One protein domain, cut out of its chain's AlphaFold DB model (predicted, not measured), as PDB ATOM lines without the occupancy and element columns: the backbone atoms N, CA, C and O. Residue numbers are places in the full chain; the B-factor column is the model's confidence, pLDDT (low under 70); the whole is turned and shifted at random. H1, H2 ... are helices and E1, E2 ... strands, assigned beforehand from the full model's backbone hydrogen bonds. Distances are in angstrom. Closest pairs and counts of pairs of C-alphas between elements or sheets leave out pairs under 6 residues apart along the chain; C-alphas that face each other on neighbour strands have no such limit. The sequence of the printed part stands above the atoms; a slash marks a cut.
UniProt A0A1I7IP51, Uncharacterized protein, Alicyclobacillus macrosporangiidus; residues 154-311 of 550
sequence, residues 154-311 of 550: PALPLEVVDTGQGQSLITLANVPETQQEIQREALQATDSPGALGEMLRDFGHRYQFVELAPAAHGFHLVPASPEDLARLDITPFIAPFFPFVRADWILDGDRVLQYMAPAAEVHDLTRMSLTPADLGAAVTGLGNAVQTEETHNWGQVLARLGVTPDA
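What this domain is: This is residues 154 to 311 of the 550 residues of an uncharacterized protein of Alicyclobacillus macrosporangiidus (UniProt A0A1I7IP51). A strongly twisted, branched sheet of six strands has the long helix H6 over one end of it, along the hairpin of E5 and E6. The other end is made by E1, E2, E3 and E4; H1 and H2 form a helical hairpin off to one side of the sheet, and H5 folds back on the first residues of H6. The printed part has 158 residues, with six named helices and six named strands in the order E1 E2 H1 H2 E3 E4 H3 H4 E5 E6 H5 H6; neighbour strands are antiparallel and the class is mixed. The whole is only just compact, close to loose, with a radius of gyration of the C-alphas of 17.8 A and spans of 58 by 39 by 29 A.

Where its parts are: Find C-alpha 158 at (-7.006, 10.242, 16.554), where E1, residues 158 to 163, begins. E2 follows at residues 166 to 174, 26.2 A long, then H1 at 179 to 189 and H2 at 195 to 202. Read on to E3, residues 207 to 215, 23.2 A, and E4, residues 218 to 223. H3 is residues 226 to 230 and H4 residues 235 to 238. E5, residues 245 to 252, measures 21.7 A and E6, residues 255 to 262, 22.8 A. After H5, residues 266 to 274, H6 runs 37.1 A from residue 279 to C-alpha 304 at (-28.572, 11.144, 24.871).

How they stand to each other: Begin at the hairpin of E1 and E2, where N 161 and O 168 are 2.9 A apart. E3 is on the other side of E2, with N 210 and O 171 at 2.9 A. E2 lies on one side of E3; on the other side of E3 look for E4, with N 211 and O 222 at 2.8 A, and for E6, with N 207 and O 258 at 2.8 A. In the hairpin of E5 and E6, N 246 and O 261 are 2.8 A apart. H6 is over E5 and only just over E6, with 3 C-alphas falling on it; its height over the sheet is 9.0 A, and it runs along the strands, at 6 degrees to E5 on the local plane. The closest C-alphas of E5 and H6, Arg 246 and Val 290, are 6.2 A apart. H5 touches residues 279 to 283 of H6 at a shallow tilt of 29 degrees, opposite ways; the C-alphas of Met 272 and Leu 279 come closest, 5.8 A. H3 and H4 stand at the sheet's level, each at a height of 1.8 A. H2 only grazes the sheet with residues 198 to 202. H1 touches H2, with the C-alphas of Ala 189 and Leu 196 closest at 5.0 A, and is not on the sheet. Every O i to N i+4 pair is within hydrogen-bond range in H1, H2, H3, H5 and H6; H4 is too short for one.

The domain as a whole: The C-alphas of Ala 216 and Ala 277 are the two farthest apart, 59.6 A. The printed part has no cut and no long link. The mean pLDDT of the printed part is 85.1; look for values under 70 at residues 190, 192 to 194, 197 and 311.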
ATOM      1  N   PRO A 154      -5.164  21.520  12.669       83.94
ATOM      2  CA  PRO A 154      -3.836  21.502  12.047       83.94
ATOM      3  C   PRO A 154      -3.364  20.078  11.685       83.94
ATOM      4  O   PRO A 154      -2.665  19.859  10.689       83.94
ATOM      5  N   ALA A 155      -3.795  19.087  12.465       86.56
ATOM      6  CA  ALA A 155      -3.652  17.666  12.188       86.56
ATOM      7  C   ALA A 155      -4.939  16.935  12.579       86.56
ATOM      8  O   ALA A 155      -5.649  17.379  13.479       86.56
ATOM      9  N   LEU A 156      -5.218  15.803  11.927       91.69
ATOM     10  CA  LEU A 156      -6.356  14.967  12.298       91.69
ATOM     11  C   LEU A 156      -6.102  14.332  13.673       91.69
ATOM     12  O   LEU A 156      -5.145  13.548  13.784       91.69
ATOM     13  N   PRO A 157      -6.919  14.640  14.696       92.69
ATOM     14  CA  PRO A 157      -6.855  13.972  15.979       92.69
ATOM     15  C   PRO A 157      -7.285  12.527  15.790       92.69
ATOM     16  O   PRO A 157      -8.120  12.201  14.940       92.69
ATOM     17  N   LEU A 158      -6.672  11.649  16.562       93.25
ATOM     18  CA  LEU A 158      -7.006  10.242  16.554       93.25
ATOM     19  C   LEU A 158      -6.767   9.657  17.928       93.25
ATOM     20  O   LEU A 158      -5.853  10.090  18.630       93.25
ATOM     21  N   GLU A 159      -7.558   8.649  18.248       93.12
ATOM     22  CA  GLU A 159      -7.424   7.880  19.471       93.12
ATOM     23  C   GLU A 159      -7.719   6.409  19.186       93.12
ATOM     24  O   GLU A 159      -8.510   6.079  18.295       93.12
ATOM     25  N   VAL A 160      -7.025   5.524  19.899       92.38
ATOM     26  CA  VAL A 160      -7.210   4.078  19.781       92.38
ATOM     27  C   VAL A 160      -8.026   3.613  20.974       92.38
ATOM     28  O   VAL A 160      -7.605   3.793  22.111       92.38
ATOM     29  N   VAL A 161      -9.172   2.994  20.712       92.00
ATOM     30  CA  VAL A 161     -10.061   2.453  21.743       92.00
ATOM     31  C   VAL A 161     -10.052   0.931  21.704       92.00
ATOM     32  O   VAL A 161     -10.042   0.320  20.631       92.00
ATOM     33  N   ASP A 162     -10.050   0.304  22.876       89.00
ATOM     34  CA  ASP A 162     -10.187  -1.145  22.983       89.00
ATOM     35  C   ASP A 162     -11.645  -1.540  22.736       89.00
ATOM     36  O   ASP A 162     -12.562  -1.036  23.387       89.00
ATOM     37  N   THR A 163     -11.862  -2.489  21.833       84.31
ATOM     38  CA  THR A 163     -13.169  -3.075  21.522       84.31
ATOM     39  C   THR A 163     -13.200  -4.537  21.967       84.31
ATOM     40  O   THR A 163     -12.172  -5.167  22.216       84.31
ATOM     41  N   GLY A 164     -14.387  -5.143  22.050       77.88
ATOM     42  CA  GLY A 164     -14.501  -6.570  22.391       77.88
ATOM     43  C   GLY A 164     -13.806  -7.520  21.396       77.88
ATOM     44  O   GLY A 164     -13.643  -8.702  21.699       77.88
ATOM     45  N   GLN A 165     -13.407  -7.029  20.216       82.25
ATOM     46  CA  GLN A 165     -12.799  -7.813  19.136       82.25
ATOM     47  C   GLN A 165     -11.340  -7.433  18.832       82.25
ATOM     48  O   GLN A 165     -10.729  -8.059  17.966       82.25
ATOM     49  N   GLY A 166     -10.771  -6.458  19.543       88.31
ATOM     50  CA  GLY A 166      -9.432  -5.932  19.294       88.31
ATOM     51  C   GLY A 166      -9.372  -4.451  19.631       88.31
ATOM     52  O   GLY A 166      -9.851  -4.039  20.679       88.31
ATOM     53  N   GLN A 167      -8.795  -3.654  18.744       92.25
ATOM     54  CA  GLN A 167      -8.726  -2.204  18.886       92.25
ATOM     55  C   GLN A 167      -9.309  -1.518  17.663       92.25
ATOM     56  O   GLN A 167      -9.231  -2.042  16.551       92.25
ATOM     57  N   SER A 168      -9.844  -0.323  17.868       92.69
ATOM     58  CA  SER A 168     -10.344   0.513  16.792       92.69
ATOM     59  C   SER A 168      -9.771   1.916  16.857       92.69
ATOM     60  O   SER A 168      -9.376   2.395  17.916       92.69
ATOM     61  N   LEU A 169      -9.684   2.561  15.698       95.25
ATOM     62  CA  LEU A 169      -9.189   3.924  15.570       95.25
ATOM     63  C   LEU A 169     -10.375   4.859  15.379       95.25
ATOM     64  O   LEU A 169     -11.064   4.757  14.364       95.25
ATOM     65  N   ILE A 170     -10.543   5.812  16.288       95.62
ATOM     66  CA  ILE A 170     -11.528   6.883  16.162       95.62
ATOM     67  C   ILE A 170     -10.823   8.163  15.719       95.62
ATOM     68  O   ILE A 170      -9.743   8.501  16.201       95.62
ATOM     69  N   THR A 171     -11.426   8.878  14.775       95.62
ATOM     70  CA  THR A 171     -10.958  10.173  14.266       95.62
ATOM     71  C   THR A 171     -12.149  11.025  13.809       95.62
ATOM     72  O   THR A 171     -13.304  10.636  13.975       95.62
ATOM     73  N   LEU A 172     -11.877  12.191  13.226       94.12
ATOM     74  CA  LEU A 172     -12.879  13.120  12.714       94.12
ATOM     75  C   LEU A 172     -12.919  13.120  11.187       94.12
ATOM     76  O   LEU A 172     -11.877  13.109  10.530       94.12
ATOM     77  N   ALA A 173     -14.123  13.219  10.628       92.62
ATOM     78  CA  ALA A 173     -14.350  13.451   9.211       92.62
ATOM     79  C   ALA A 173     -15.296  14.621   8.978       92.62
ATOM     80  O   ALA A 173     -16.377  14.665   9.555       92.62
ATOM     81  N   ASN A 174     -14.914  15.555   8.106       90.69
ATOM     82  CA  ASN A 174     -15.796  16.649   7.719       90.69
ATOM     83  C   ASN A 174     -17.090  16.100   7.111       90.69
ATOM     84  O   ASN A 174     -17.049  15.204   6.259       90.69
ATOM     85  N   VAL A 175     -18.223  16.636   7.554       87.19
ATOM     86  CA  VAL A 175     -19.530  16.308   6.990       87.19
ATOM     87  C   VAL A 175     -19.799  17.273   5.839       87.19
ATOM     88  O   VAL A 175     -20.022  18.455   6.089       87.19
ATOM     89  N   PRO A 176     -19.782  16.811   4.575       79.06
ATOM     90  CA  PRO A 176     -20.074  17.688   3.456       79.06
ATOM     91  C   PRO A 176     -21.566  18.024   3.450       79.06
ATOM     92  O   PRO A 176     -22.404  17.159   3.197       79.06
ATOM     93  N   GLU A 177     -21.888  19.287   3.691       77.31
ATOM     94  CA  GLU A 177     -23.259  19.794   3.664       77.31
ATOM     95  C   GLU A 177     -23.705  20.052   2.220       77.31
ATOM     96  O   GLU A 177     -22.997  20.653   1.401       77.31
ATOM     97  N   THR A 178     -24.900  19.583   1.869       78.94
ATOM     98  CA  THR A 178     -25.482  19.817   0.546       78.94
ATOM     99  C   THR A 178     -26.096  21.213   0.451       78.94
ATOM    100  O   THR A 178     -26.601  21.764   1.424       78.94
ATOM    101  N   GLN A 179     -26.162  21.781  -0.759       78.31
ATOM    102  CA  GLN A 179     -26.817  23.083  -0.975       78.31
ATOM    103  C   GLN A 179     -28.272  23.132  -0.488       78.31
ATOM    104  O   GLN A 179     -28.747  24.195  -0.096       78.31
ATOM    105  N   GLN A 180     -28.978  22.000  -0.506       78.38
ATOM    106  CA  GLN A 180     -30.352  21.913  -0.014       78.38
ATOM    107  C   GLN A 180     -30.417  21.945   1.516       78.38
ATOM    108  O   GLN A 180     -31.302  22.600   2.064       78.38
ATOM    109  N   GLU A 181     -29.481  21.283   2.200       77.94
ATOM    110  CA  GLU A 181     -29.364  21.337   3.663       77.94
ATOM    111  C   GLU A 181     -29.036  22.755   4.122       77.94
ATOM    112  O   GLU A 181     -29.768  23.288   4.950       77.94
ATOM    113  N   ILE A 182     -28.064  23.406   3.476       77.62
ATOM    114  CA  ILE A 182     -27.700  24.810   3.724       77.62
ATOM    115  C   ILE A 182     -28.914  25.727   3.574       77.62
ATOM    116  O   ILE A 182     -29.185  26.551   4.438       77.62
ATOM    117  N   GLN A 183     -29.658  25.608   2.469       80.06
ATOM    118  CA  GLN A 183     -30.829  26.455   2.226       80.06
ATOM    119  C   GLN A 183     -31.916  26.230   3.272       80.06
ATOM    120  O   GLN A 183     -32.527  27.188   3.736       80.06
ATOM    121  N   ARG A 184     -32.157  24.974   3.652       80.44
ATOM    122  CA  ARG A 184     -33.143  24.626   4.672       80.44
ATOM    123  C   ARG A 184     -32.743  25.165   6.045       80.44
ATOM    124  O   ARG A 184     -33.586  25.756   6.707       80.44
ATOM    125  N   GLU A 185     -31.488  24.992   6.450       77.38
ATOM    126  CA  GLU A 185     -30.976  25.499   7.728       77.38
ATOM    127  C   GLU A 185     -30.957  27.028   7.753       77.38
ATOM    128  O   GLU A 185     -31.429  27.620   8.716       77.38
ATOM    129  N   ALA A 186     -30.543  27.688   6.667       77.62
ATOM    130  CA  ALA A 186     -30.580  29.146   6.560       77.62
ATOM    131  C   ALA A 186     -32.009  29.713   6.667       77.62
ATOM    132  O   ALA A 186     -32.206  30.755   7.289       77.62
ATOM    133  N   LEU A 187     -33.007  29.023   6.096       79.50
ATOM    134  CA  LEU A 187     -34.426  29.391   6.211       79.50
ATOM    135  C   LEU A 187     -34.992  29.169   7.623       79.50
ATOM    136  O   LEU A 187     -35.951  29.835   7.997       79.50
ATOM    137  N   GLN A 188     -34.430  28.239   8.396       76.44
ATOM    138  CA  GLN A 188     -34.804  28.008   9.797       76.44
ATOM    139  C   GLN A 188     -34.067  28.967  10.744       76.44
ATOM    140  O   GLN A 188     -34.617  29.410  11.746       76.44
ATOM    141  N   ALA A 189     -32.833  29.342  10.405       73.75
ATOM    142  CA  ALA A 189     -31.994  30.248  11.178       73.75
ATOM    143  C   ALA A 189     -32.431  31.722  11.082       73.75
ATOM    144  O   ALA A 189     -32.021  32.543  11.899       73.75
ATOM    145  N   THR A 190     -33.278  32.088  10.112       64.81
ATOM    146  CA  THR A 190     -33.857  33.440  10.023       64.81
ATOM    147  C   THR A 190     -34.841  33.778  11.147       64.81
ATOM    148  O   THR A 190     -35.178  34.951  11.311       64.81
ATOM    149  N   ASP A 191     -35.271  32.790  11.934       70.00
ATOM    150  CA  ASP A 191     -36.291  32.966  12.971       70.00
ATOM    151  C   ASP A 191     -35.741  33.517  14.304       70.00
ATOM    152  O   ASP A 191     -36.526  33.895  15.178       70.00
ATOM    153  N   SER A 192     -34.415  33.630  14.477       64.12
ATOM    154  CA  SER A 192     -33.806  34.217  15.679       64.12
ATOM    155  C   SER A 192     -32.631  35.168  15.377       64.12
ATOM    156  O   SER A 192     -31.875  34.969  14.421       64.12
ATOM    157  N   PRO A 193     -32.443  36.243  16.176       63.47
ATOM    158  CA  PRO A 193     -31.312  37.151  16.004       63.47
ATOM    159  C   PRO A 193     -29.988  36.413  16.244       63.47
ATOM    160  O   PRO A 193     -29.755  35.920  17.341       63.47
ATOM    161  N   GLY A 194     -29.118  36.360  15.232       66.62
ATOM    162  CA  GLY A 194     -27.774  35.773  15.342       66.62
ATOM    163  C   GLY A 194     -27.634  34.342  14.815       66.62
ATOM    164  O   GLY A 194     -26.541  33.997  14.371       66.62
ATOM    165  N   ALA A 195     -28.718  33.564  14.721       71.38
ATOM    166  CA  ALA A 195     -28.646  32.162  14.297       71.38
ATOM    167  C   ALA A 195     -28.135  31.978  12.863       71.38
ATOM    168  O   ALA A 195     -27.418  31.024  12.589       71.38
ATOM    169  N   LEU A 196     -28.426  32.907  11.944       73.00
ATOM    170  CA  LEU A 196     -27.828  32.864  10.603       73.00
ATOM    171  C   LEU A 196     -26.304  33.070  10.650       73.00
ATOM    172  O   LEU A 196     -25.577  32.475   9.866       73.00
ATOM    173  N   GLY A 197     -25.815  33.921  11.554       69.81
ATOM    174  CA  GLY A 197     -24.382  34.158  11.728       69.81
ATOM    175  C   GLY A 197     -23.661  32.961  12.348       69.81
ATOM    176  O   GLY A 197     -22.546  32.660  11.933       69.81
ATOM    177  N   GLU A 198     -24.302  32.281  13.298       70.19
ATOM    178  CA  GLU A 198     -23.823  31.021  13.887       70.19
ATOM    179  C   GLU A 198     -23.816  29.902  12.840       70.19
ATOM    180  O   GLU A 198     -22.770  29.321  12.575       70.19
ATOM    181  N   MET A 199     -24.925  29.717  12.118       76.25
ATOM    182  CA  MET A 199     -25.035  28.746  11.025       76.25
ATOM    183  C   MET A 199     -23.962  28.957   9.943       76.25
ATOM    184  O   MET A 199     -23.330  28.003   9.498       76.25
ATOM    185  N   LEU A 200     -23.696  30.207   9.547       72.25
ATOM    186  CA  LEU A 200     -22.639  30.521   8.580       72.25
ATOM    187  C   LEU A 200     -21.222  30.309   9.126       72.25
ATOM    188  O   LEU A 200     -20.304  30.128   8.329       72.25
ATOM    189  N   ARG A 201     -21.025  30.375  10.447       72.94
ATOM    190  CA  ARG A 201     -19.734  30.097  11.089       72.94
ATOM    191  C   ARG A 201     -19.468  28.597  11.172       72.94
ATOM    192  O   ARG A 201     -18.326  28.195  11.005       72.94
ATOM    193  N   ASP A 202     -20.510  27.801  11.379       73.31
ATOM    194  CA  ASP A 202     -20.405  26.343  11.483       73.31
ATOM    195  C   ASP A 202     -20.374  25.662  10.104       73.31
ATOM    196  O   ASP A 202     -19.941  24.513   9.978       73.31
ATOM    197  N   PHE A 203     -20.798  26.378   9.057       74.88
ATOM    198  CA  PHE A 203     -20.858  25.880   7.687       74.88
ATOM    199  C   PHE A 203     -19.497  25.383   7.182       74.88
ATOM    200  O   PHE A 203     -18.538  26.144   7.088       74.88
ATOM    201  N   GLY A 204     -19.421  24.110   6.789       75.75
ATOM    202  CA  GLY A 204     -18.175  23.474   6.354       75.75
ATOM    203  C   GLY A 204     -17.178  23.175   7.481       75.75
ATOM    204  O   GLY A 204     -16.128  22.597   7.199       75.75
ATOM    205  N   HIS A 205     -17.524  23.480   8.734       84.50
ATOM    206  CA  HIS A 205     -16.689  23.329   9.931       84.50
ATOM    207  C   HIS A 205     -17.263  22.291  10.922       84.50
ATOM    208  O   HIS A 205     -16.901  22.262  12.099       84.50
ATOM    209  N   ARG A 206     -18.155  21.407  10.442       88.69
ATOM    210  CA  ARG A 206     -18.738  20.290  11.207       88.69
ATOM    211  C   ARG A 206     -18.036  18.972  10.905       88.69
ATOM    212  O   ARG A 206     -17.848  18.582   9.748       88.69
ATOM    213  N   TYR A 207     -17.703  18.248  11.964       92.88
ATOM    214  CA  TYR A 207     -16.883  17.047  11.917       92.88
ATOM    215  C   TYR A 207     -17.572  15.885  12.617       92.88
ATOM    216  O   TYR A 207     -17.886  15.958  13.792       92.88
ATOM    217  N   GLN A 208     -17.793  14.781  11.918       94.56
ATOM    218  CA  GLN A 208     -18.348  13.569  12.501       94.56
ATOM    219  C   GLN A 208     -17.244  12.675  13.070       94.56
ATOM    220  O   GLN A 208     -16.215  12.482  12.421       94.56
ATOM    221  N   PHE A 209     -17.501  12.044  14.220       95.38
ATOM    222  CA  PHE A 209     -16.670  10.937  14.691       95.38
ATOM    223  C   PHE A 209     -16.832   9.708  13.799       95.38
ATOM    224  O   PHE A 209     -17.929   9.162  13.631       95.38
ATOM    225  N   VAL A 210     -15.713   9.268  13.237       95.00
ATOM    226  CA  VAL A 210     -15.633   8.078  12.402       95.00
ATOM    227  C   VAL A 210     -14.636   7.094  12.981       95.00
ATOM    228  O   VAL A 210     -13.607   7.463  13.542       95.00
ATOM    229  N   GLU A 211     -14.953   5.829  12.799       94.31
ATOM    230  CA  GLU A 211     -14.184   4.687  13.233       94.31
ATOM    231  C   GLU A 211     -13.595   3.972  12.012       94.31
ATOM    232  O   GLU A 211     -14.266   3.781  10.993       94.31
ATOM    233  N   LEU A 212     -12.331   3.564  12.102       93.56
ATOM    234  CA  LEU A 212     -11.695   2.724  11.096       93.56
ATOM    235  C   LEU A 212     -11.951   1.242  11.387       93.56
ATOM    236  O   LEU A 212     -11.151   0.576  12.042       93.56
ATOM    237  N   ALA A 213     -13.036   0.711  10.831       84.88
ATOM    238  CA  ALA A 213     -13.430  -0.674  11.042       84.88
ATOM    239  C   ALA A 213     -12.768  -1.637  10.028       84.88
ATOM    240  O   ALA A 213     -12.745  -1.355   8.813       84.88
ATOM    241  N   PRO A 214     -12.270  -2.807  10.477       83.00
ATOM    242  CA  PRO A 214     -11.834  -3.869   9.578       83.00
ATOM    243  C   PRO A 214     -13.028  -4.441   8.791       83.00
ATOM    244  O   PRO A 214     -14.117  -4.650   9.316       83.00
ATOM    245  N   ALA A 215     -12.821  -4.709   7.504       79.81
ATOM    246  CA  ALA A 215     -13.782  -5.328   6.592       79.81
ATOM    247  C   ALA A 215     -13.160  -6.539   5.886       79.81
ATOM    248  O   ALA A 215     -11.940  -6.692   5.833       79.81
ATOM    249  N   ALA A 216     -13.995  -7.368   5.246       74.81
ATOM    250  CA  ALA A 216     -13.557  -8.574   4.530       74.81
ATOM    251  C   ALA A 216     -12.411  -8.332   3.519       74.81
ATOM    252  O   ALA A 216     -11.634  -9.243   3.228       74.81
ATOM    253  N   HIS A 217     -12.298  -7.112   2.980       76.06
ATOM    254  CA  HIS A 217     -11.279  -6.721   2.004       76.06
ATOM    255  C   HIS A 217     -10.541  -5.421   2.372       76.06
ATOM    256  O   HIS A 217     -10.273  -4.600   1.497       76.06
ATOM    257  N   GLY A 218     -10.190  -5.233   3.647       82.88
ATOM    258  CA  GLY A 218      -9.356  -4.111   4.093       82.88
ATOM    259  C   GLY A 218     -10.017  -3.316   5.206       82.88
ATOM    260  O   GLY A 218     -10.528  -3.907   6.149       82.88
ATOM    261  N   PHE A 219     -10.014  -1.990   5.095       88.81
ATOM    262  CA  PHE A 219     -10.601  -1.101   6.096       88.81
ATOM    263  C   PHE A 219     -11.537  -0.089   5.449       88.81
ATOM    264  O   PHE A 219     -11.389   0.261   4.274       88.81
ATOM    265  N   HIS A 220     -12.489   0.395   6.234       89.31
ATOM    266  CA  HIS A 220     -13.427   1.431   5.833       89.31
ATOM    267  C   HIS A 220     -13.741   2.330   7.021       89.31
ATOM    268  O   HIS A 220     -13.705   1.886   8.165       89.31
ATOM    269  N   LEU A 221     -14.018   3.598   6.728       91.12
ATOM    270  CA  LEU A 221     -14.476   4.547   7.730       91.12
ATOM    271  C   LEU A 221     -15.989   4.408   7.874       91.12
ATOM    272  O   LEU A 221     -16.716   4.520   6.882       91.12
ATOM    273  N   VAL A 222     -16.443   4.164   9.095       92.25
ATOM    274  CA  VAL A 222     -17.858   4.090   9.474       92.25
ATOM    275  C   VAL A 222     -18.139   5.101  10.583       92.25
ATOM    276  O   VAL A 222     -17.203   5.534  11.244       92.25
ATOM    277  N   PRO A 223     -19.392   5.534  10.797       93.06
ATOM    278  CA  PRO A 223     -19.747   6.277  12.004       93.06
ATOM    279  C   PRO A 223     -19.311   5.514  13.260       93.06
ATOM    280  O   PRO A 223     -19.563   4.314  13.341       93.06
ATOM    281  N   ALA A 224     -18.674   6.199  14.213       93.56
ATOM    282  CA  ALA A 224     -18.261   5.574  15.468       93.56
ATOM    283  C   ALA A 224     -19.478   5.099  16.274       93.56
ATOM    284  O   ALA A 224     -20.488   5.808  16.360       93.56
ATOM    285  N   SER A 225     -19.389   3.901  16.855       92.38
ATOM    286  CA  SER A 225     -20.483   3.346  17.650       92.38
ATOM    287  C   SER A 225     -20.628   4.079  18.994       92.38
ATOM    288  O   SER A 225     -19.631   4.550  19.546       92.38
ATOM    289  N   PRO A 226     -21.838   4.162  19.581       92.75
ATOM    290  CA  PRO A 226     -22.015   4.744  20.912       92.75
ATOM    291  C   PRO A 226     -21.150   4.078  21.992       92.75
ATOM    292  O   PRO A 226     -20.661   4.759  22.890       92.75
ATOM    293  N   GLU A 227     -20.939   2.761  21.900       91.75
ATOM    294  CA  GLU A 227     -20.104   2.015  22.849       91.75
ATOM    295  C   GLU A 227     -18.633   2.425  22.756       91.75
ATOM    296  O   GLU A 227     -17.976   2.567  23.786       91.75
ATOM    297  N   ASP A 228     -18.122   2.661  21.549       92.06
ATOM    298  CA  ASP A 228     -16.733   3.075  21.352       92.06
ATOM    299  C   ASP A 228     -16.533   4.555  21.705       92.06
ATOM    300  O   ASP A 228     -15.513   4.924  22.286       92.06
ATOM    301  N   LEU A 229     -17.538   5.405  21.448       93.00
ATOM    302  CA  LEU A 229     -17.543   6.800  21.902       93.00
ATOM    303  C   LEU A 229     -17.551   6.913  23.432       93.00
ATOM    304  O   LEU A 229     -16.929   7.817  23.981       93.00
ATOM    305  N   ALA A 230     -18.203   5.991  24.142       91.62
ATOM    306  CA  ALA A 230     -18.165   5.961  25.604       91.62
ATOM    307  C   ALA A 230     -16.759   5.679  26.168       91.62
ATOM    308  O   ALA A 230     -16.460   6.089  27.290       91.62
ATOM    309  N   ARG A 231     -15.895   5.011  25.392       90.31
ATOM    310  CA  ARG A 231     -14.504   4.673  25.751       90.31
ATOM    311  C   ARG A 231     -13.492   5.722  25.302       90.31
ATOM    312  O   ARG A 231     -12.313   5.617  25.631       90.31
ATOM    313  N   LEU A 232     -13.933   6.691  24.508       90.69
ATOM    314  CA  LEU A 232     -13.073   7.671  23.869       90.69
ATOM    315  C   LEU A 232     -12.528   8.678  24.888       90.69
ATOM    316  O   LEU A 232     -13.301   9.385  25.539       90.69
ATOM    317  N   ASP A 233     -11.203   8.816  24.955       87.06
ATOM    318  CA  ASP A 233     -10.589  10.014  25.527       87.06
ATOM    319  C   ASP A 233     -10.749  11.171  24.534       87.06
ATOM    320  O   ASP A 233     -10.235  11.135  23.413       87.06
ATOM    321  N   ILE A 234     -11.484  12.204  24.940       87.94
ATOM    322  CA  ILE A 234     -11.723  13.395  24.118       87.94
ATOM    323  C   ILE A 234     -10.530  14.357  24.112       87.94
ATOM    324  O   ILE A 234     -10.485  15.258  23.275       87.94
ATOM    325  N   THR A 235      -9.540  14.170  24.991       85.56
ATOM    326  CA  THR A 235      -8.391  15.077  25.140       85.56
ATOM    327  C   THR A 235      -7.653  15.332  23.814       85.56
ATOM    328  O   THR A 235      -7.437  16.500  23.473       85.56
ATOM    329  N   PRO A 236      -7.324  14.316  22.987       87.25
ATOM    330  CA  PRO A 236      -6.692  14.540  21.684       87.25
ATOM    331  C   PRO A 236      -7.551  15.356  20.705       87.25
ATOM    332  O   PRO A 236      -7.006  15.981  19.798       87.25
ATOM    333  N   PHE A 237      -8.876  15.360  20.881       90.69
ATOM    334  CA  PHE A 237      -9.843  16.042  20.013       90.69
ATOM    335  C   PHE A 237     -10.105  17.498  20.412       90.69
ATOM    336  O   PHE A 237     -10.651  18.240  19.597       90.69
ATOM    337  N   ILE A 238      -9.694  17.909  21.617       87.44
ATOM    338  CA  ILE A 238      -9.802  19.289  22.132       87.44
ATOM    339  C   ILE A 238      -8.441  19.999  22.200       87.44
ATOM    340  O   ILE A 238      -8.343  21.210  21.991       87.44
ATOM    341  N   ALA A 239      -7.360  19.243  22.424       83.19
ATOM    342  CA  ALA A 239      -6.011  19.772  22.613       83.19
ATOM    343  C   ALA A 239      -5.514  20.734  21.513       83.19
ATOM    344  O   ALA A 239      -4.823  21.693  21.864       83.19
ATOM    345  N   PRO A 240      -5.828  20.550  20.211       83.12
ATOM    346  CA  PRO A 240      -5.278  21.419  19.169       83.12
ATOM    347  C   PRO A 240      -5.735  22.887  19.232       83.12
ATOM    348  O   PRO A 240      -5.063  23.734  18.646       83.12
ATOM    349  N   PHE A 241      -6.839  23.200  19.922       81.50
ATOM    350  CA  PHE A 241      -7.420  24.557  19.965       81.50
ATOM    351  C   PHE A 241      -7.506  25.148  21.379       81.50
ATOM    352  O   PHE A 241      -7.844  26.323  21.565       81.50
ATOM    353  N   PHE A 242      -7.159  24.344  22.380       81.44
ATOM    354  CA  PHE A 242      -7.155  24.748  23.773       81.44
ATOM    355  C   PHE A 242      -6.167  25.909  24.030       81.44
ATOM    356  O   PHE A 242      -5.050  25.894  23.506       81.44
ATOM    357  N   PRO A 243      -6.500  26.900  24.883       83.62
ATOM    358  CA  PRO A 243      -7.766  27.091  25.605       83.62
ATOM    359  C   PRO A 243      -8.707  28.116  24.949       83.62
ATOM    360  O   PRO A 243      -9.662  28.551  25.580       83.62
ATOM    361  N   PHE A 244      -8.409  28.602  23.740       87.50
ATOM    362  CA  PHE A 244      -9.103  29.769  23.168       87.50
ATOM    363  C   PHE A 244     -10.281  29.412  22.264       87.50
ATOM    364  O   PHE A 244     -11.116  30.267  21.959       87.50
ATOM    365  N   VAL A 245     -10.359  28.155  21.853       87.25
ATOM    366  CA  VAL A 245     -11.472  27.593  21.101       87.25
ATOM    367  C   VAL A 245     -11.936  26.352  21.848       87.25
ATOM    368  O   VAL A 245     -11.115  25.560  22.308       87.25
ATOM    369  N   ARG A 246     -13.253  26.234  21.979       88.88
ATOM    370  CA  ARG A 246     -13.952  25.107  22.578       88.88
ATOM    371  C   ARG A 246     -14.473  24.193  21.474       88.88
ATOM    372  O   ARG A 246     -15.010  24.678  20.475       88.88
ATOM    373  N   ALA A 247     -14.333  22.890  21.657       89.88
ATOM    374  CA  ALA A 247     -15.061  21.898  20.884       89.88
ATOM    375  C   ALA A 247     -16.442  21.672  21.510       89.88
ATOM    376  O   ALA A 247     -16.542  21.287  22.670       89.88
ATOM    377  N   ASP A 248     -17.501  21.876  20.736       89.38
ATOM    378  CA  ASP A 248     -18.853  21.492  21.128       89.38
ATOM    379  C   ASP A 248     -19.306  20.282  20.309       89.38
ATOM    380  O   ASP A 248     -18.930  20.104  19.146       89.38
ATOM    381  N   TRP A 249     -20.147  19.456  20.921       91.50
ATOM    382  CA  TRP A 249     -20.703  18.249  20.340       91.50
ATOM    383  C   TRP A 249     -22.226  18.272  20.367       91.50
ATOM    384  O   TRP A 249     -22.869  18.581  21.375       91.50
ATOM    385  N   ILE A 250     -22.812  17.871  19.243       90.31
ATOM    386  CA  ILE A 250     -24.252  17.687  19.085       90.31
ATOM    387  C   ILE A 250     -24.557  16.315  18.500       90.31
ATOM    388  O   ILE A 250     -23.770  15.733  17.752       90.31
ATOM    389  N   LEU A 251     -25.740  15.817  18.846       89.69
ATOM    390  CA  LEU A 251     -26.308  14.612  18.264       89.69
ATOM    391  C   LEU A 251     -27.234  15.011  17.109       89.69
ATOM    392  O   LEU A 251     -28.238  15.686  17.337       89.69
ATOM    393  N   ASP A 252     -26.896  14.587  15.895       84.94
ATOM    394  CA  ASP A 252     -27.702  14.766  14.686       84.94
ATOM    395  C   ASP A 252     -28.092  13.388  14.129       84.94
ATOM    396  O   ASP A 252     -27.293  12.685  13.499       84.94
ATOM    397  N   GLY A 253     -29.311  12.948  14.453       84.12
ATOM    398  CA  GLY A 253     -29.721  11.555  14.273       84.12
ATOM    399  C   GLY A 253     -28.855  10.618  15.118       84.12
ATOM    400  O   GLY A 253     -28.762  10.794  16.328       84.12
ATOM    401  N   ASP A 254     -28.193   9.656  14.472       83.44
ATOM    402  CA  ASP A 254     -27.261   8.715  15.118       83.44
ATOM    403  C   ASP A 254     -25.792   9.177  15.031       83.44
ATOM    404  O   ASP A 254     -24.868   8.406  15.287       83.44
ATOM    405  N   ARG A 255     -25.545  10.420  14.597       88.75
ATOM    406  CA  ARG A 255     -24.195  10.948  14.372       88.75
ATOM    407  C   ARG A 255     -23.824  11.932  15.464       88.75
ATOM    408  O   ARG A 255     -24.561  12.882  15.719       88.75
ATOM    409  N   VAL A 256     -22.641  11.754  16.040       92.56
ATOM    410  CA  VAL A 256     -22.033  12.771  16.899       92.56
ATOM    411  C   VAL A 256     -21.178  13.687  16.045       92.56
ATOM    412  O   VAL A 256     -20.248  13.232  15.374       92.56
ATOM    413  N   LEU A 257     -21.530  14.969  16.059       91.25
ATOM    414  CA  LEU A 257     -20.868  16.012  15.294       91.25
ATOM    415  C   LEU A 257     -20.167  16.971  16.243       91.25
ATOM    416  O   LEU A 257     -20.789  17.484  17.167       91.25
ATOM    417  N   GLN A 258     -18.894  17.219  15.978       91.19
ATOM    418  CA  GLN A 258     -18.073  18.246  16.586       91.19
ATOM    419  C   GLN A 258     -18.105  19.516  15.732       91.19
ATOM    420  O   GLN A 258     -17.988  19.450  14.506       91.19
ATOM    421  N   TYR A 259     -18.212  20.665  16.384       87.81
ATOM    422  CA  TYR A 259     -18.004  21.987  15.799       87.81
ATOM    423  C   TYR A 259     -17.222  22.860  16.786       87.81
ATOM    424  O   TYR A 259     -17.027  22.486  17.945       87.81
ATOM    425  N   MET A 260     -16.698  23.985  16.310       86.56
ATOM    426  CA  MET A 260     -15.790  24.831  17.084       86.56
ATOM    427  C   MET A 260     -16.439  26.164  17.428       86.56
ATOM    428  O   MET A 260     -16.909  26.880  16.547       86.56
ATOM    429  N   ALA A 261     -16.389  26.535  18.704       84.00
ATOM    430  CA  ALA A 261     -16.875  27.815  19.195       84.00
ATOM    431  C   ALA A 261     -15.750  28.590  19.904       84.00
ATOM    432  O   ALA A 261     -14.856  27.987  20.501       84.00
ATOM    433  N   PRO A 262     -15.754  29.935  19.879       85.69
ATOM    434  CA  PRO A 262     -14.856  30.714  20.726       85.69
ATOM    435  C   PRO A 262     -15.057  30.356  22.204       85.69
ATOM    436  O   PRO A 262     -16.190  30.319  22.678       85.69
ATOM    437  N   ALA A 263     -13.964  30.146  22.938       87.31
ATOM    438  CA  ALA A 263     -14.014  29.804  24.363       87.31
ATOM    439  C   ALA A 263     -14.555  30.936  25.257       87.31
ATOM    440  O   ALA A 263     -15.001  30.696  26.374       87.31
ATOM    441  N   ALA A 264     -14.475  32.180  24.786       87.19
ATOM    442  CA  ALA A 264     -14.983  33.361  25.472       87.19
ATOM    443  C   ALA A 264     -15.378  34.435  24.452       87.19
ATOM    444  O   ALA A 264     -14.968  34.395  23.285       87.19
ATOM    445  N   GLU A 265     -16.148  35.431  24.893       86.06
ATOM    446  CA  GLU A 265     -16.469  36.577  24.052       86.06
ATOM    447  C   GLU A 265     -15.209  37.379  23.694       86.06
ATOM    448  O   GLU A 265     -14.246  37.482  24.458       86.06
ATOM    449  N   VAL A 266     -15.231  38.024  22.522       84.56
ATOM    450  CA  VAL A 266     -14.106  38.840  22.029       84.56
ATOM    451  C   VAL A 266     -13.721  39.933  23.033       84.56
ATOM    452  O   VAL A 266     -12.539  40.255  23.164       84.56
ATOM    453  N   HIS A 267     -14.694  40.493  23.762       85.25
ATOM    454  CA  HIS A 267     -14.432  41.497  24.792       85.25
ATOM    455  C   HIS A 267     -13.577  40.942  25.939       85.25
ATOM    456  O   HIS A 267     -12.619  41.601  26.348       85.25
ATOM    457  N   ASP A 268     -13.859  39.724  26.401       85.38
ATOM    458  CA  ASP A 268     -13.127  39.087  27.496       85.38
ATOM    459  C   ASP A 268     -11.710  38.709  27.074       85.38
ATOM    460  O   ASP A 268     -10.751  39.036  27.776       85.38
ATOM    461  N   LEU A 269     -11.548  38.130  25.880       84.38
ATOM    462  CA  LEU A 269     -10.227  37.836  25.314       84.38
ATOM    463  C   LEU A 269      -9.394  39.114  25.128       84.38
ATOM    464  O   LEU A 269      -8.205  39.153  25.455       84.38
ATOM    465  N   THR A 270     -10.030  40.196  24.666       85.12
ATOM    466  CA  THR A 270      -9.378  41.507  24.545       85.12
ATOM    467  C   THR A 270      -8.956  42.017  25.918       85.12
ATOM    468  O   THR A 270      -7.814  42.444  26.086       85.12
ATOM    469  N   ARG A 271      -9.826  41.924  26.927       85.75
ATOM    470  CA  ARG A 271      -9.506  42.338  28.295       85.75
ATOM    471  C   ARG A 271      -8.322  41.554  28.862       85.75
ATOM    472  O   ARG A 271      -7.427  42.189  29.411       85.75
ATOM    473  N   MET A 272      -8.266  40.234  28.658       86.06
ATOM    474  CA  MET A 272      -7.121  39.403  29.060       86.06
ATOM    475  C   MET A 272      -5.814  39.894  28.421       86.06
ATOM    476  O   MET A 272      -4.798  40.013  29.103       86.06
ATOM    477  N   SER A 273      -5.845  40.241  27.128       82.31
ATOM    478  CA  SER A 273      -4.665  40.742  26.407       82.31
ATOM    479  C   SER A 273      -4.195  42.127  26.880       82.31
ATOM    480  O   SER A 273      -3.005  42.436  26.819       82.31
ATOM    481  N   LEU A 274      -5.117  42.950  27.389       88.62
ATOM    482  CA  LEU A 274      -4.841  44.296  27.897       88.62
ATOM    483  C   LEU A 274      -4.352  44.304  29.356       88.62
ATOM    484  O   LEU A 274      -3.906  45.348  29.834       88.62
ATOM    485  N   THR A 275      -4.375  43.160  30.052       86.75
ATOM    486  CA  THR A 275      -3.870  43.000  31.428       86.75
ATOM    487  C   THR A 275      -2.757  41.941  31.510       86.75
ATOM    488  O   THR A 275      -2.977  40.859  32.057       86.75
ATOM    489  N   PRO A 276      -1.531  42.228  31.019       80.56
ATOM    490  CA  PRO A 276      -0.451  41.238  30.946       80.56
ATOM    491  C   PRO A 276      -0.059  40.623  32.297       80.56
ATOM    492  O   PRO A 276       0.379  39.477  32.338       80.56
ATOM    493  N   ALA A 277      -0.223  41.372  33.394       82.69
ATOM    494  CA  ALA A 277       0.098  40.910  34.746       82.69
ATOM    495  C   ALA A 277      -0.762  39.714  35.192       82.69
ATOM    496  O   ALA A 277      -0.265  38.848  35.906       82.69
ATOM    497  N   ASP A 278      -2.009  39.636  34.717       82.88
ATOM    498  CA  ASP A 278      -2.969  38.591  35.090       82.88
ATOM    499  C   ASP A 278      -3.136  37.528  33.996       82.88
ATOM    500  O   ASP A 278      -3.866  36.555  34.185       82.88
ATOM    501  N   LEU A 279      -2.455  37.680  32.854       81.69
ATOM    502  CA  LEU A 279      -2.663  36.849  31.667       81.69
ATOM    503  C   LEU A 279      -2.501  35.353  31.968       81.69
ATOM    504  O   LEU A 279      -3.342  34.559  31.563       81.69
ATOM    505  N   GLY A 280      -1.466  34.957  32.715       77.25
ATOM    506  CA  GLY A 280      -1.246  33.547  33.060       77.25
ATOM    507  C   GLY A 280      -2.383  32.948  33.895       77.25
ATOM    508  O   GLY A 280      -2.845  31.840  33.616       77.25
ATOM    509  N   ALA A 281      -2.880  33.695  34.886       75.44
ATOM    510  CA  ALA A 281      -4.004  33.270  35.717       75.44
ATOM    511  C   ALA A 281      -5.317  33.249  34.919       75.44
ATOM    512  O   ALA A 281      -6.084  32.295  35.036       75.44
ATOM    513  N   ALA A 282      -5.546  34.253  34.068       82.69
ATOM    514  CA  ALA A 282      -6.727  34.342  33.217       82.69
ATOM    515  C   ALA A 282      -6.789  33.207  32.183       82.69
ATOM    516  O   ALA A 282      -7.831  32.577  32.040       82.69
ATOM    517  N   VAL A 283      -5.669  32.889  31.526       83.62
ATOM    518  CA  VAL A 283      -5.570  31.774  30.566       83.62
ATOM    519  C   VAL A 283      -5.782  30.428  31.260       83.62
ATOM    520  O   VAL A 283      -6.487  29.575  30.731       83.62
ATOM    521  N   THR A 284      -5.230  30.244  32.462       77.88
ATOM    522  CA  THR A 284      -5.455  29.021  33.253       77.88
ATOM    523  C   THR A 284      -6.922  28.890  33.668       77.88
ATOM    524  O   THR A 284      -7.507  27.816  33.554       77.88
ATOM    525  N   GLY A 285      -7.536  29.988  34.122       80.25
ATOM    526  CA  GLY A 285      -8.954  30.026  34.478       80.25
ATOM    527  C   GLY A 285      -9.863  29.723  33.287       80.25
ATOM    528  O   GLY A 285     -10.772  28.906  33.419       80.25
ATOM    529  N   LEU A 286      -9.575  30.320  32.124       85.69
ATOM    530  CA  LEU A 286     -10.272  30.038  30.869       85.69
ATOM    531  C   LEU A 286     -10.143  28.563  30.491       85.69
ATOM    532  O   LEU A 286     -11.149  27.915  30.238       85.69
ATOM    533  N   GLY A 287      -8.926  28.017  30.525       83.31
ATOM    534  CA  GLY A 287      -8.680  26.612  30.216       83.31
ATOM    535  C   GLY A 287      -9.485  25.656  31.098       83.31
ATOM    536  O   GLY A 287     -10.131  24.746  30.588       83.31
ATOM    537  N   ASN A 288      -9.527  25.899  32.411       79.31
ATOM    538  CA  ASN A 288     -10.323  25.081  33.330       79.31
ATOM    539  C   ASN A 288     -11.831  25.174  33.040       79.31
ATOM    540  O   ASN A 288     -12.533  24.163  33.118       79.31
ATOM    541  N   ALA A 289     -12.332  26.373  32.719       84.19
ATOM    542  CA  ALA A 289     -13.736  26.577  32.366       84.19
ATOM    543  C   ALA A 289     -14.095  25.826  31.075       84.19
ATOM    544  O   ALA A 289     -15.033  25.034  31.081       84.19
ATOM    545  N   VAL A 290     -13.284  25.992  30.025       87.56
ATOM    546  CA  VAL A 290     -13.438  25.308  28.732       87.56
ATOM    547  C   VAL A 290     -13.444  23.799  28.913       87.56
ATOM    548  O   VAL A 290     -14.404  23.148  28.524       87.56
ATOM    549  N   GLN A 291     -12.441  23.240  29.592       84.00
ATOM    550  CA  GLN A 291     -12.350  21.796  29.804       84.00
ATOM    551  C   GLN A 291     -13.559  21.242  30.577       84.00
ATOM    552  O   GLN A 291     -14.040  20.144  30.282       84.00
ATOM    553  N   THR A 292     -14.064  21.991  31.562       84.00
ATOM    554  CA  THR A 292     -15.256  21.604  32.333       84.00
ATOM    555  C   THR A 292     -16.503  21.599  31.451       84.00
ATOM    556  O   THR A 292     -17.283  20.648  31.499       84.00
ATOM    557  N   GLU A 293     -16.689  22.641  30.641       88.81
ATOM    558  CA  GLU A 293     -17.815  22.757  29.711       88.81
ATOM    559  C   GLU A 293     -17.776  21.674  28.632       88.81
ATOM    560  O   GLU A 293     -18.797  21.037  28.387       88.81
ATOM    561  N   GLU A 294     -16.604  21.405  28.058       89.25
ATOM    562  CA  GLU A 294     -16.392  20.343  27.074       89.25
ATOM    563  C   GLU A 294     -16.717  18.972  27.671       89.25
ATOM    564  O   GLU A 294     -17.568  18.239  27.168       89.25
ATOM    565  N   THR A 295     -16.119  18.639  28.815       87.25
ATOM    566  CA  THR A 295     -16.376  17.357  29.490       87.25
ATOM    567  C   THR A 295     -17.862  17.199  29.830       87.25
ATOM    568  O   THR A 295     -18.441  16.120  29.671       87.25
ATOM    569  N   HIS A 296     -18.516  18.284  30.260       89.44
ATOM    570  CA  HIS A 296     -19.946  18.282  30.539       89.44
ATOM    571  C   HIS A 296     -20.788  18.080  29.273       89.44
ATOM    572  O   HIS A 296     -21.700  17.249  29.274       89.44
ATOM    573  N   ASN A 297     -20.491  18.804  28.193       92.19
ATOM    574  CA  ASN A 297     -21.192  18.688  26.918       92.19
ATOM    575  C   ASN A 297     -21.025  17.286  26.310       92.19
ATOM    576  O   ASN A 297     -22.020  16.680  25.908       92.19
ATOM    577  N   TRP A 298     -19.819  16.715  26.362       92.62
ATOM    578  CA  TRP A 298     -19.562  15.331  25.966       92.62
ATOM    579  C   TRP A 298     -20.420  14.337  26.757       92.62
ATOM    580  O   TRP A 298     -21.126  13.509  26.176       92.62
ATOM    581  N   GLY A 299     -20.451  14.475  28.087       91.69
ATOM    582  CA  GLY A 299     -21.289  13.646  28.953       91.69
ATOM    583  C   GLY A 299     -22.785  13.752  28.632       91.69
ATOM    584  O   GLY A 299     -23.494  12.744  28.657       91.69
ATOM    585  N   GLN A 300     -23.279  14.943  28.274       93.38
ATOM    586  CA  GLN A 300     -24.667  15.125  27.835       93.38
ATOM    587  C   GLN A 300     -24.961  14.417  26.506       93.38
ATOM    588  O   GLN A 300     -26.037  13.835  26.357       93.38
ATOM    589  N   VAL A 301     -24.036  14.462  25.544       93.75
ATOM    590  CA  VAL A 301     -24.187  13.771  24.254       93.75
ATOM    591  C   VAL A 301     -24.208  12.257  24.449       93.75
ATOM    592  O   VAL A 301     -25.118  11.597  23.946       93.75
ATOM    593  N   LEU A 302     -23.285  11.714  25.247       93.38
ATOM    594  CA  LEU A 302     -23.260  10.287  25.584       93.38
ATOM    595  C   LEU A 302     -24.550   9.844  26.292       93.38
ATOM    596  O   LEU A 302     -25.158   8.846  25.904       93.38
ATOM    597  N   ALA A 303     -25.049  10.639  27.244       93.12
ATOM    598  CA  ALA A 303     -26.311  10.348  27.920       93.12
ATOM    599  C   ALA A 303     -27.507  10.303  26.951       93.12
ATOM    600  O   ALA A 303     -28.388   9.455  27.101       93.12
ATOM    601  N   ARG A 304     -27.541  11.173  25.929       93.56
ATOM    602  CA  ARG A 304     -28.572  11.144  24.871       93.56
ATOM    603  C   ARG A 304     -28.452   9.920  23.963       93.56
ATOM    604  O   ARG A 304     -29.474   9.432  23.493       93.56
ATOM    605  N   LEU A 305     -27.237   9.413  23.760       92.56
ATOM    606  CA  LEU A 305     -26.967   8.148  23.072       92.56
ATOM    607  C   LEU A 305     -27.290   6.906  23.925       92.56
ATOM    608  O   LEU A 305     -27.209   5.786  23.427       92.56
ATOM    609  N   GLY A 306     -27.661   7.082  25.198       92.94
ATOM    610  CA  GLY A 306     -27.976   5.979  26.106       92.94
ATOM    611  C   GLY A 306     -26.746   5.233  26.631       92.94
ATOM    612  O   GLY A 306     -26.888   4.125  27.146       92.94
ATOM    613  N   VAL A 307     -25.560   5.832  26.521       92.00
ATOM    614  CA  VAL A 307     -24.298   5.287  27.030       92.00
ATOM    615  C   VAL A 307     -23.726   6.202  28.110       92.00
ATOM    616  O   VAL A 307     -23.997   7.402  28.151       92.00
ATOM    617  N   THR A 308     -22.941   5.642  29.020       87.06
ATOM    618  CA  THR A 308     -22.201   6.415  30.021       87.06
ATOM    619  C   THR A 308     -20.725   6.379  29.673       87.06
ATOM    620  O   THR A 308     -20.266   5.299  29.307       87.06
ATOM    621  N   PRO A 309     -19.983   7.492  29.821       83.81
ATOM    622  CA  PRO A 309     -18.536   7.455  29.679       83.81
ATOM    623  C   PRO A 309     -17.960   6.368  30.587       83.81
ATOM    624  O   PRO A 309     -18.404   6.226  31.734       83.81
ATOM    625  N   ASP A 310     -16.986   5.616  30.086       80.44
ATOM    626  CA  ASP A 310     -16.252   4.679  30.923       80.44
ATOM    627  C   ASP A 310     -15.651   5.449  32.102       80.44
ATOM    628  O   ASP A 310     -15.123   6.554  31.950       80.44
ATOM    629  N   ALA A 311     -15.778   4.882  33.305       64.50
ATOM    630  CA  ALA A 311     -15.309   5.483  34.550       64.50
ATOM    631  C   ALA A 311     -13.775   5.426  34.628       64.50
ATOM    632  O   ALA A 311     -13.198   4.710  35.451       64.50
TER     633      ALA A 311